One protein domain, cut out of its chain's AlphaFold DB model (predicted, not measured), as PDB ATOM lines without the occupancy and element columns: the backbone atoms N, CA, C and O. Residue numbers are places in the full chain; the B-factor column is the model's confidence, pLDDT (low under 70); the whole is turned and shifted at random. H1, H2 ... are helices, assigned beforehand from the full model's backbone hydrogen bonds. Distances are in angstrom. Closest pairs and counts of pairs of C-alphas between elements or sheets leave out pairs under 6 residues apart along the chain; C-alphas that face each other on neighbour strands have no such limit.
ATOM      1  N   LEU A  66     222.863 346.554 271.035       91.19
ATOM      2  CA  LEU A  66     223.878 347.368 271.704       91.19
ATOM      3  C   LEU A  66     225.228 347.396 270.968       91.19
ATOM      4  O   LEU A  66     225.918 348.412 270.991       91.19
ATOM      5  N   GLN A  67     225.607 346.301 270.304       91.94
ATOM      6  CA  GLN A  67     226.890 346.191 269.610       91.94
ATOM      7  C   GLN A  67     227.125 347.303 268.564       91.94
ATOM      8  O   GLN A  67     228.145 347.985 268.678       91.94
ATOM      9  N   PRO A  68     226.206 347.571 267.611       93.38
ATOM     10  CA  PRO A  68     226.414 348.627 266.622       93.38
ATOM     11  C   PRO A  68     226.460 350.025 267.254       93.38
ATOM     12  O   PRO A  68     227.166 350.893 266.755       93.38
ATOM     13  N   LEU A  69     225.765 350.251 268.378       94.56
ATOM     14  CA  LEU A  69     225.823 351.530 269.098       94.56
ATOM     15  C   LEU A  69     227.209 351.774 269.706       94.56
ATOM     16  O   LEU A  69     227.721 352.891 269.660       94.56
ATOM     17  N   ILE A  70     227.821 350.727 270.268       93.31
ATOM     18  CA  ILE A  70     229.183 350.798 270.807       93.31
ATOM     19  C   ILE A  70     230.183 351.026 269.673       93.31
ATOM     20  O   ILE A  70     231.052 351.884 269.804       93.31
ATOM     21  N   GLU A  71     230.062 350.282 268.572       93.94
ATOM     22  CA  GLU A  71     230.945 350.413 267.407       93.94
ATOM     23  C   GLU A  71     230.894 351.831 266.823       93.94
ATOM     24  O   GLU A  71     231.942 352.457 266.661       93.94
ATOM     25  N   ASP A  72     229.697 352.393 266.630       94.06
ATOM     26  CA  ASP A  72     229.513 353.755 266.116       94.06
ATOM     27  C   ASP A  72     230.071 354.819 267.082       94.06
ATOM     28  O   ASP A  72     230.727 355.786 266.676       94.06
ATOM     29  N   TRP A  73     229.880 354.648 268.392       94.94
ATOM     30  CA  TRP A  73     230.465 355.547 269.391       94.94
ATOM     31  C   TRP A  73     232.002 355.469 269.421       94.94
ATOM     32  O   TRP A  73     232.675 356.505 269.470       94.94
ATOM     33  N   LEU A  74     232.576 354.265 269.343       93.31
ATOM     34  CA  LEU A  74     234.026 354.067 269.276       93.31
ATOM     35  C   LEU A  74     234.619 354.663 267.997       93.31
ATOM     36  O   LEU A  74     235.666 355.312 268.056       93.31
ATOM     37  N   GLU A  75     233.945 354.492 266.862       95.00
ATOM     38  CA  GLU A  75     234.355 355.070 265.585       95.00
ATOM     39  C   GLU A  75     234.349 356.603 265.640       95.00
ATOM     40  O   GLU A  75     235.355 357.226 265.297       95.00
ATOM     41  N   ALA A  76     233.299 357.225 266.193       93.38
ATOM     42  CA  ALA A  76     233.259 358.681 266.383       93.38
ATOM     43  C   ALA A  76     234.432 359.204 267.216       93.38
ATOM     44  O   ALA A  76     235.018 360.239 266.885       93.38
ATOM     45  N   ARG A  77     234.793 358.489 268.290       92.69
ATOM     46  CA  ARG A  77     235.940 358.852 269.136       92.69
ATOM     47  C   ARG A  77     237.262 358.679 268.399       92.69
ATOM     48  O   ARG A  77     238.129 359.543 268.501       92.69
ATOM     49  N   LYS A  78     237.417 357.588 267.646       93.88
ATOM     50  CA  LYS A  78     238.624 357.308 266.859       93.88
ATOM     51  C   LYS A  78     238.835 358.355 265.763       93.88
ATOM     52  O   LYS A  78     239.960 358.806 265.569       93.88
ATOM     53  N   CYS A  79     237.760 358.771 265.099       96.25
ATOM     54  CA  CYS A  79     237.766 359.810 264.071       96.25
ATOM     55  C   CYS A  79     237.806 361.239 264.635       96.25
ATOM     56  O   CYS A  79     237.833 362.181 263.849       96.25
ATOM     57  N   GLN A  80     237.815 361.409 265.965       93.62
ATOM     58  CA  GLN A  80     237.817 362.712 266.643       93.62
ATOM     59  C   GLN A  80     236.701 363.638 266.138       93.62
ATOM     60  O   GLN A  80     236.911 364.828 265.898       93.62
ATOM     61  N   LEU A  81     235.499 363.080 265.958       94.50
ATOM     62  CA  LEU A  81     234.330 363.888 265.630       94.50
ATOM     63  C   LEU A  81     234.065 364.907 266.747       94.50
ATOM     64  O   LEU A  81     234.496 364.732 267.886       94.50
ATOM     65  N   GLY A  82     233.342 365.983 266.428       94.12
ATOM     66  CA  GLY A  82     233.026 367.018 267.413       94.12
ATOM     67  C   GLY A  82     232.324 366.453 268.655       94.12
ATOM     68  O   GLY A  82     231.530 365.516 268.556       94.12
ATOM     69  N   GLU A  83     232.572 367.068 269.814       94.31
ATOM     70  CA  GLU A  83     232.076 366.610 271.124       94.31
ATOM     71  C   GLU A  83     230.555 366.385 271.152       94.31
ATOM     72  O   GLU A  83     230.070 365.429 271.754       94.31
ATOM     73  N   ALA A  84     229.792 367.216 270.431       94.44
ATOM     74  CA  ALA A  84     228.344 367.067 270.296       94.44
ATOM     75  C   ALA A  84     227.940 365.744 269.612       94.44
ATOM     76  O   ALA A  84     226.956 365.118 270.003       94.44
ATOM     77  N   CYS A  85     228.712 365.291 268.618       93.94
ATOM     78  CA  CYS A  85     228.475 364.026 267.924       93.94
ATOM     79  C   CYS A  85     228.804 362.830 268.828       93.94
ATOM     80  O   CYS A  85     227.989 361.918 268.962       93.94
ATOM     81  N   ILE A  86     229.956 362.872 269.510       93.38
ATOM     82  CA  ILE A  86     230.364 361.831 270.466       93.38
ATOM     83  C   ILE A  86     229.328 361.708 271.593       93.38
ATOM     84  O   ILE A  86     228.874 360.603 271.890       93.38
ATOM     85  N   SER A  87     228.893 362.840 272.154       93.75
ATOM     86  CA  SER A  87     227.883 362.891 273.218       93.75
ATOM     87  C   SER A  87     226.525 362.346 272.767       93.75
ATOM     88  O   SER A  87     225.865 361.637 273.522       93.75
ATOM     89  N   SER A  88     226.103 362.637 271.530       94.38
ATOM     90  CA  SER A  88     224.853 362.108 270.962       94.38
ATOM     91  C   SER A  88     224.885 360.578 270.834       94.38
ATOM     92  O   SER A  88     223.938 359.894 271.226       94.38
ATOM     93  N   ARG A  89     226.009 360.018 270.365       94.06
ATOM     94  CA  ARG A  89     226.201 358.561 270.258       94.06
ATOM     95  C   ARG A  89     226.291 357.890 271.632       94.06
ATOM     96  O   ARG A  89     225.698 356.836 271.840       94.06
ATOM     97  N   GLU A  90     226.946 358.529 272.601       94.25
ATOM     98  CA  GLU A  90     226.947 358.069 273.997       94.25
ATOM     99  C   GLU A  90     225.528 358.061 274.594       94.25
ATOM    100  O   GLU A  90     225.134 357.101 275.260       94.25
ATOM    101  N   ALA A  91     224.718 359.084 274.308       94.38
ATOM    102  CA  ALA A  91     223.331 359.148 274.760       94.38
ATOM    103  C   ALA A  91     222.477 357.998 274.197       94.38
ATOM    104  O   ALA A  91     221.626 357.471 274.912       94.38
ATOM    105  N   ALA A  92     222.728 357.552 272.961       94.62
ATOM    106  CA  ALA A  92     222.056 356.382 272.395       94.62
ATOM    107  C   ALA A  92     222.364 355.097 273.187       94.62
ATOM    108  O   ALA A  92     221.447 354.334 273.502       94.62
ATOM    109  N   ILE A  93     223.625 354.902 273.595       95.44
ATOM    110  CA  ILE A  93     224.026 353.795 274.481       95.44
ATOM    111  C   ILE A  93     223.314 353.915 275.835       95.44
ATOM    112  O   ILE A  93     222.746 352.941 276.329       95.44
ATOM    113  N   HIS A  94     223.287 355.109 276.432       95.38
ATOM    114  CA  HIS A  94     222.600 355.335 277.708       95.38
ATOM    115  C   HIS A  94     221.095 355.068 277.642       95.38
ATOM    116  O   HIS A  94     220.541 354.523 278.599       95.38
ATOM    117  N   ASN A  95     220.445 355.437 276.537       94.75
ATOM    118  CA  ASN A  95     219.027 355.178 276.312       94.75
ATOM    119  C   ASN A  95     218.760 353.675 276.209       94.75
ATOM    120  O   ASN A  95     217.841 353.179 276.857       94.75
ATOM    121  N   HIS A  96     219.610 352.938 275.490       94.81
ATOM    122  CA  HIS A  96     219.515 351.482 275.424       94.81
ATOM    123  C   HIS A  96     219.673 350.832 276.808       94.81
ATOM    124  O   HIS A  96     218.829 350.046 277.235       94.81
ATOM    125  N   LEU A  97     220.701 351.242 277.562       95.44
ATOM    126  CA  LEU A  97     220.933 350.807 278.946       95.44
ATOM    127  C   LEU A  97     219.878 351.321 279.937       95.44
ATOM    128  O   LEU A  97     219.949 351.011 281.123       95.44
ATOM    129  N   TYR A  98     218.922 352.142 279.518       94.50
ATOM    130  CA  TYR A  98     217.790 352.524 280.356       94.50
ATOM    131  C   TYR A  98     216.566 351.644 280.089       94.50
ATOM    132  O   TYR A  98     215.852 351.303 281.030       94.50
ATOM    133  N   SER A  99     216.334 351.266 278.830       94.31
ATOM    134  CA  SER A  99     215.128 350.553 278.404       94.31
ATOM    135  C   SER A  99     215.224 349.032 278.487       94.31
ATOM    136  O   SER A  99     214.194 348.382 278.644       94.31
ATOM    137  N   SER A 100     216.426 348.467 278.365       95.19
ATOM    138  CA  SER A 100     216.612 347.028 278.145       95.19
ATOM    139  C   SER A 100     217.477 346.394 279.236       95.19
ATOM    140  O   SER A 100     218.456 347.024 279.643       95.19
ATOM    141  N   PRO A 101     217.163 345.173 279.712       96.19
ATOM    142  CA  PRO A 101     218.013 344.474 280.670       96.19
ATOM    143  C   PRO A 101     219.375 344.161 280.045       96.19
ATOM    144  O   PRO A 101     219.458 343.684 278.914       96.19
ATOM    145  N   VAL A 102     220.444 344.437 280.790       96.06
ATOM    146  CA  VAL A 102     221.813 344.099 280.392       96.06
ATOM    147  C   VAL A 102     222.016 342.590 280.463       96.06
ATOM    148  O   VAL A 102     221.799 341.976 281.507       96.06
ATOM    149  N   THR A 103     222.493 342.006 279.365       95.00
ATOM    150  CA  THR A 103     222.835 340.582 279.295       95.00
ATOM    151  C   THR A 103     224.326 340.345 279.578       95.00
ATOM    152  O   THR A 103     225.148 341.252 279.396       95.00
ATOM    153  N   PRO A 104     224.745 339.113 279.933       94.44
ATOM    154  CA  PRO A 104     226.170 338.771 280.040       94.44
ATOM    155  C   PRO A 104     226.959 339.078 278.756       94.44
ATOM    156  O   PRO A 104     228.130 339.456 278.786       94.44
ATOM    157  N   ALA A 105     226.297 338.940 277.610       92.88
ATOM    158  CA  ALA A 105     226.822 339.259 276.293       92.88
ATOM    159  C   ALA A 105     227.169 340.750 276.135       92.88
ATOM    160  O   ALA A 105     228.215 341.074 275.569       92.88
ATOM    161  N   ASP A 106     226.321 341.634 276.653       94.12
ATOM    162  CA  ASP A 106     226.524 343.084 276.624       94.12
ATOM    163  C   ASP A 106     227.681 343.503 277.532       94.12
ATOM    164  O   ASP A 106     228.505 344.332 277.151       94.12
ATOM    165  N   VAL A 107     227.804 342.871 278.703       93.62
ATOM    166  CA  VAL A 107     228.910 343.121 279.641       93.62
ATOM    167  C   VAL A 107     230.255 342.760 279.011       93.62
ATOM    168  O   VAL A 107     231.197 343.553 279.075       93.62
ATOM    169  N   ARG A 108     230.342 341.616 278.319       91.62
ATOM    170  CA  ARG A 108     231.557 341.206 277.587       91.62
ATOM    171  C   ARG A 108     231.959 342.208 276.498       91.62
ATOM    172  O   ARG A 108     233.145 342.328 276.207       91.62
ATOM    173  N   LEU A 109     230.997 342.921 275.908       91.38
ATOM    174  CA  LEU A 109     231.251 343.961 274.906       91.38
ATOM    175  C   LEU A 109     231.653 345.296 275.549       91.38
ATOM    176  O   LEU A 109     232.614 345.930 275.114       91.38
ATOM    177  N   LEU A 110     230.936 345.723 276.591       91.38
ATOM    178  CA  LEU A 110     231.109 347.033 277.216       91.38
ATOM    179  C   LEU A 110     232.390 347.141 278.041       91.38
ATOM    180  O   LEU A 110     233.076 348.162 277.961       91.38
ATOM    181  N   ILE A 111     232.722 346.115 278.831       90.12
ATOM    182  CA  ILE A 111     233.836 346.174 279.787       90.12
ATOM    183  C   ILE A 111     235.164 346.482 279.086       90.12
ATOM    184  O   ILE A 111     235.788 347.482 279.443       90.12
ATOM    185  N   PRO A 112     235.611 345.737 278.058       86.88
ATOM    186  CA  PRO A 112     236.923 345.994 277.464       86.88
ATOM    187  C   PRO A 112     237.039 347.398 276.853       86.88
ATOM    188  O   PRO A 112     238.116 347.990 276.862       86.88
ATOM    189  N   GLN A 113     235.922 347.939 276.354       86.62
ATOM    190  CA  GLN A 113     235.883 349.196 275.606       86.62
ATOM    191  C   GLN A 113     235.689 350.428 276.504       86.62
ATOM    192  O   GLN A 113     236.262 351.487 276.247       86.62
ATOM    193  N   CYS A 114     234.899 350.306 277.574       84.12
ATOM    194  CA  CYS A 114     234.435 351.446 278.373       84.12
ATOM    195  C   CYS A 114     235.049 351.513 279.778       84.12
ATOM    196  O   CYS A 114     234.875 352.507 280.478       84.12
ATOM    197  N   ASN A 115     235.797 350.494 280.203       75.12
ATOM    198  CA  ASN A 115     236.296 350.389 281.576       75.12
ATOM    199  C   ASN A 115     237.341 351.455 281.963       75.12
ATOM    200  O   ASN A 115     237.471 351.801 283.133       75.12
ATOM    201  N   ARG A 116     238.079 352.026 281.001       70.81
ATOM    202  CA  ARG A 116     239.089 353.054 281.309       70.81
ATOM    203  C   ARG A 116     238.503 354.460 281.353       70.81
ATOM    204  O   ARG A 116     238.730 355.146 282.342       70.81
ATOM    205  N   LYS A 117     237.797 354.894 280.298       72.25
ATOM    206  CA  LYS A 117     237.025 356.154 280.207       72.25
ATOM    207  C   LYS A 117     236.084 356.127 278.985       72.25
ATOM    208  O   LYS A 117     236.536 355.722 277.907       72.25
ATOM    209  N   PRO A 118     234.867 356.693 279.078       74.56
ATOM    210  CA  PRO A 118     234.263 357.330 280.245       74.56
ATOM    211  C   PRO A 118     233.546 356.320 281.157       74.56
ATOM    212  O   PRO A 118     232.942 355.354 280.699       74.56
ATOM    213  N   TYR A 119     233.589 356.572 282.469       83.62
ATOM    214  CA  TYR A 119     232.936 355.724 283.481       83.62
ATOM    215  C   TYR A 119     231.403 355.847 283.488       83.62
ATOM    216  O   TYR A 119     230.730 355.091 284.182       83.62
ATOM    217  N   THR A 120     230.843 356.800 282.744       89.94
ATOM    218  CA  THR A 120     229.402 357.078 282.641       89.94
ATOM    219  C   THR A 120     228.626 355.864 282.142       89.94
ATOM    220  O   THR A 120     227.682 355.435 282.808       89.94
ATOM    221  N   ILE A 121     229.087 355.250 281.049       92.31
ATOM    222  CA  ILE A 121     228.471 354.057 280.458       92.31
ATOM    223  C   ILE A 121     228.523 352.881 281.441       92.31
ATOM    224  O   ILE A 121     227.509 352.223 281.671       92.31
ATOM    225  N   ILE A 122     229.674 352.653 282.087       91.44
ATOM    226  CA  ILE A 122     229.837 351.575 283.077       91.44
ATOM    227  C   ILE A 122     228.931 351.797 284.293       91.44
ATOM    228  O   ILE A 122     228.229 350.880 284.706       91.44
ATOM    229  N   ASN A 123     228.865 353.016 284.831       91.12
ATOM    230  CA  ASN A 123     227.970 353.338 285.944       91.12
ATOM    231  C   ASN A 123     226.497 353.119 285.572       91.12
ATOM    232  O   ASN A 123     225.718 352.600 286.379       91.12
ATOM    233  N   LYS A 124     226.109 353.484 284.343       94.38
ATOM    234  CA  LYS A 124     224.752 353.263 283.839       94.38
ATOM    235  C   LYS A 124     224.447 351.775 283.688       94.38
ATOM    236  O   LYS A 124     223.375 351.351 284.111       94.38
ATOM    237  N   MET A 125     225.391 350.987 283.178       95.50
ATOM    238  CA  MET A 125     225.293 349.527 283.096       95.50
ATOM    239  C   MET A 125     225.150 348.893 284.489       95.50
ATOM    240  O   MET A 125     224.238 348.103 284.700       95.50
ATOM    241  N   CYS A 126     225.965 349.289 285.472       94.62
ATOM    242  CA  CYS A 126     225.833 348.808 286.854       94.62
ATOM    243  C   CYS A 126     224.461 349.150 287.458       94.62
ATOM    244  O   CYS A 126     223.845 348.322 288.129       94.62
ATOM    245  N   THR A 127     223.953 350.357 287.184       95.62
ATOM    246  CA  THR A 127     222.612 350.784 287.619       95.62
ATOM    247  C   THR A 127     221.516 349.957 286.946       95.62
ATOM    248  O   THR A 127     220.556 349.562 287.604       95.62
ATOM    249  N   ASN A 128     221.661 349.676 285.647       97.00
ATOM    250  CA  ASN A 128     220.753 348.814 284.897       97.00
ATOM    251  C   ASN A 128     220.691 347.411 285.513       97.00
ATOM    252  O   ASN A 128     219.596 346.951 285.823       97.00
ATOM    253  N   ILE A 129     221.846 346.788 285.775       96.94
ATOM    254  CA  ILE A 129     221.923 345.453 286.386       96.94
ATOM    255  C   ILE A 129     221.142 345.428 287.704       96.94
ATOM    256  O   ILE A 129     220.286 344.567 287.888       96.94
ATOM    257  N   GLY A 130     221.356 346.404 288.594       94.19
ATOM    258  CA  GLY A 130     220.601 346.491 289.851       94.19
ATOM    259  C   GLY A 130     219.089 346.668 289.642       94.19
ATOM    260  O   GLY A 130     218.278 345.970 290.258       94.19
ATOM    261  N   LEU A 131     218.693 347.570 288.737       96.88
ATOM    262  CA  LEU A 131     217.286 347.848 288.435       96.88
ATOM    263  C   LEU A 131     216.566 346.623 287.858       96.88
ATOM    264  O   LEU A 131     215.486 346.269 288.321       96.88
ATOM    265  N   PHE A 132     217.142 345.968 286.856       97.62
ATOM    266  CA  PHE A 132     216.511 344.834 286.186       97.62
ATOM    267  C   PHE A 132     216.597 343.540 287.003       97.62
ATOM    268  O   PHE A 132     215.663 342.736 286.955       97.62
ATOM    269  N   ARG A 133     217.625 343.384 287.850       97.12
ATOM    270  CA  ARG A 133     217.684 342.302 288.841       97.12
ATOM    271  C   ARG A 133     216.562 342.413 289.871       97.12
ATOM    272  O   ARG A 133     215.862 341.434 290.099       97.12
ATOM    273  N   SER A 134     216.337 343.602 290.440       96.19
ATOM    274  CA  SER A 134     215.237 343.818 291.406       96.19
ATOM    275  C   SER A 134     213.838 343.600 290.813       96.19
ATOM    276  O   SER A 134     212.891 343.347 291.549       96.19
ATOM    277  N   ARG A 135     213.708 343.649 289.480       97.25
ATOM    278  CA  ARG A 135     212.476 343.327 288.742       97.25
ATOM    279  C   ARG A 135     212.365 341.855 288.327       97.25
ATOM    280  O   ARG A 135     211.410 341.508 287.641       97.25
ATOM    281  N   GLY A 136     213.339 341.013 288.673       96.44
ATOM    282  CA  GLY A 136     213.368 339.600 288.284       96.44
ATOM    283  C   GLY A 136     213.633 339.351 286.795       96.44
ATOM    284  O   GLY A 136     213.380 338.251 286.319       96.44
ATOM    285  N   GLN A 137     214.130 340.346 286.049       97.56
ATOM    286  CA  GLN A 137     214.430 340.212 284.613       97.56
ATOM    287  C   GLN A 137     215.857 339.735 284.325       97.56
ATOM    288  O   GLN A 137     216.185 339.460 283.177       97.56
ATOM    289  N   ILE A 138     216.701 339.660 285.354       97.00
ATOM    290  CA  ILE A 138     218.039 339.068 285.292       97.00
ATOM    291  C   ILE A 138     218.040 337.899 286.271       97.00
ATOM    292  O   ILE A 138     217.815 338.100 287.474       97.00
ATOM    293  N   SER A 139     218.247 336.687 285.763       96.88
ATOM    294  CA  SER A 139     218.327 335.479 286.588       96.88
ATOM    295  C   SER A 139     219.586 335.478 287.466       96.88
ATOM    296  O   SER A 139     220.545 336.199 287.197       96.88
ATOM    297  N   ASP A 140     219.602 334.670 288.529       94.00
ATOM    298  CA  ASP A 140     220.793 334.529 289.382       94.00
ATOM    299  C   ASP A 140     222.003 333.998 288.605       94.00
ATOM    300  O   ASP A 140     223.114 334.485 288.794       94.00
ATOM    301  N   VAL A 141     221.766 333.076 287.666       95.38
ATOM    302  CA  VAL A 141     222.807 332.512 286.793       95.38
ATOM    303  C   VAL A 141     223.403 333.591 285.886       95.38
ATOM    304  O   VAL A 141     224.619 333.717 285.780       95.38
ATOM    305  N   GLU A 142     222.564 334.424 285.262       95.25
ATOM    306  CA  GLU A 142     223.049 335.540 284.439       95.25
ATOM    307  C   GLU A 142     223.780 336.594 285.271       95.25
ATOM    308  O   GLU A 142     224.767 337.165 284.809       95.25
ATOM    309  N   LEU A 143     223.312 336.859 286.492       95.12
ATOM    310  CA  LEU A 143     223.950 337.807 287.398       95.12
ATOM    311  C   LEU A 143     225.347 337.333 287.812       95.12
ATOM    312  O   LEU A 143     226.285 338.132 287.821       95.12
ATOM    313  N   GLU A 144     225.493 336.047 288.128       91.12
ATOM    314  CA  GLU A 144     226.782 335.435 288.446       91.12
ATOM    315  C   GLU A 144     227.747 335.537 287.258       91.12
ATOM    316  O   GLU A 144     228.864 336.033 287.414       91.12
ATOM    317  N   ASP A 145     227.289 335.202 286.050       92.00
ATOM    318  CA  ASP A 145     228.061 335.354 284.812       92.00
ATOM    319  C   ASP A 145     228.511 336.807 284.575       92.00
ATOM    320  O   ASP A 145     229.658 337.070 284.192       92.00
ATOM    321  N   ILE A 146     227.617 337.771 284.814       93.88
ATOM    322  CA  ILE A 146     227.910 339.206 284.729       93.88
ATOM    323  C   ILE A 146     229.001 339.591 285.733       93.88
ATOM    324  O   ILE A 146     229.949 340.295 285.366       93.88
ATOM    325  N   TYR A 147     228.906 339.126 286.980       88.88
ATOM    326  CA  TYR A 147     229.901 339.411 288.011       88.88
ATOM    327  C   TYR A 147     231.253 338.776 287.713       88.88
ATOM    328  O   TYR A 147     232.269 339.458 287.851       88.88
ATOM    329  N   ILE A 148     231.287 337.532 287.237       86.00
ATOM    330  CA  ILE A 148     232.531 336.877 286.822       86.00
ATOM    331  C   ILE A 148     233.241 337.731 285.767       86.00
ATOM    332  O   ILE A 148     234.429 338.022 285.915       86.00
ATOM    333  N   HIS A 149     232.529 338.212 284.741       86.19
ATOM    334  CA  HIS A 149     233.132 339.074 283.710       86.19
ATOM    335  C   HIS A 149     233.557 340.439 284.243       86.19
ATOM    336  O   HIS A 149     234.640 340.913 283.905       86.19
ATOM    337  N   LEU A 150     232.758 341.061 285.108       85.38
ATOM    338  CA  LEU A 150     233.130 342.314 285.768       85.38
ATOM    339  C   LEU A 150     234.428 342.161 286.571       85.38
ATOM    340  O   LEU A 150     235.324 342.986 286.438       85.38
ATOM    341  N   PHE A 151     234.574 341.105 287.368       80.56
ATOM    342  CA  PHE A 151     235.749 340.942 288.225       80.56
ATOM    343  C   PHE A 151     236.992 340.455 287.478       80.56
ATOM    344  O   PHE A 151     238.102 340.830 287.848       80.56
ATOM    345  N   THR A 152     236.830 339.660 286.420       78.94
ATOM    346  CA  THR A 152     237.966 339.120 285.657       78.94
ATOM    347  C   THR A 152     238.440 340.058 284.547       78.94
ATOM    348  O   THR A 152     239.644 340.201 284.345       78.94
ATOM    349  N   ALA A 153     237.525 340.729 283.837       74.50
ATOM    350  CA  ALA A 153     237.861 341.546 282.669       74.50
ATOM    351  C   ALA A 153     237.979 343.050 282.972       74.50
ATOM    352  O   ALA A 153     238.668 343.763 282.236       74.50
ATOM    353  N   ALA A 154     237.344 343.561 284.037       66.06
ATOM    354  CA  ALA A 154     237.404 344.993 284.358       66.06
ATOM    355  C   ALA A 154     238.690 345.408 285.085       66.06
ATOM    356  O   ALA A 154     238.925 346.594 285.301       66.06
ATOM    357  N   ASP A 155     239.556 344.475 285.464       67.88
ATOM    358  CA  ASP A 155     240.782 344.840 286.161       67.88
ATOM    359  C   ASP A 155     241.933 343.889 285.840       67.88
ATOM    360  O   ASP A 155     242.354 343.105 286.690       67.88
TER     361      ASP A 155
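This is residues 66 to 155 of the 356 residues of an uncharacterized protein of Lophiostoma macrostomum CBS 122681 (UniProt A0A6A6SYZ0). Two helical hairpins, H1 with H2 and H3 with H4, form an up-and-down bundle, each helix running against the one before, and H5 packs on H3. The printed part has 90 residues with five named helices, H1 to H5, and no named strand: all helix. It is compact, radius of gyration of the C-alphas 13.2 A, and spans 41 by 27 by 19 A.

H2, residues 83 to 99, touches H1, residues 66 to 78, closest C-alphas Trp 73 and Arg 89, 5.3 A, at a shallow tilt of 17 degrees, opposite ways. H4, residues 119 to 134, touches H2 with residues 121 to 128 alone, closest C-alphas Leu 97 and Met 125, 6.2 A. H3, residues 104 to 114, touches H5, residues 140 to 153, closest C-alphas Pro 104 and Ile 146, 5.0 A. Every O i to N i+4 pair is within hydrogen-bond range in H1, H2, H4 and H5; in H3, 5 of 7.

H2 is 24.5 A long, H4 22.8 A, H5 19.6 A, H1 18.4 A, H3 15.2 A. C-alpha 66 is at (223.878, 347.368, 271.704), C-alpha 153 at (237.861, 341.546, 282.669).

The farthest C-alphas, Gly 82 and Asp 140, are 41.1 A apart. The printed part has no cut; the four links are tight. Residues 154 to 155 have pLDDT under 70.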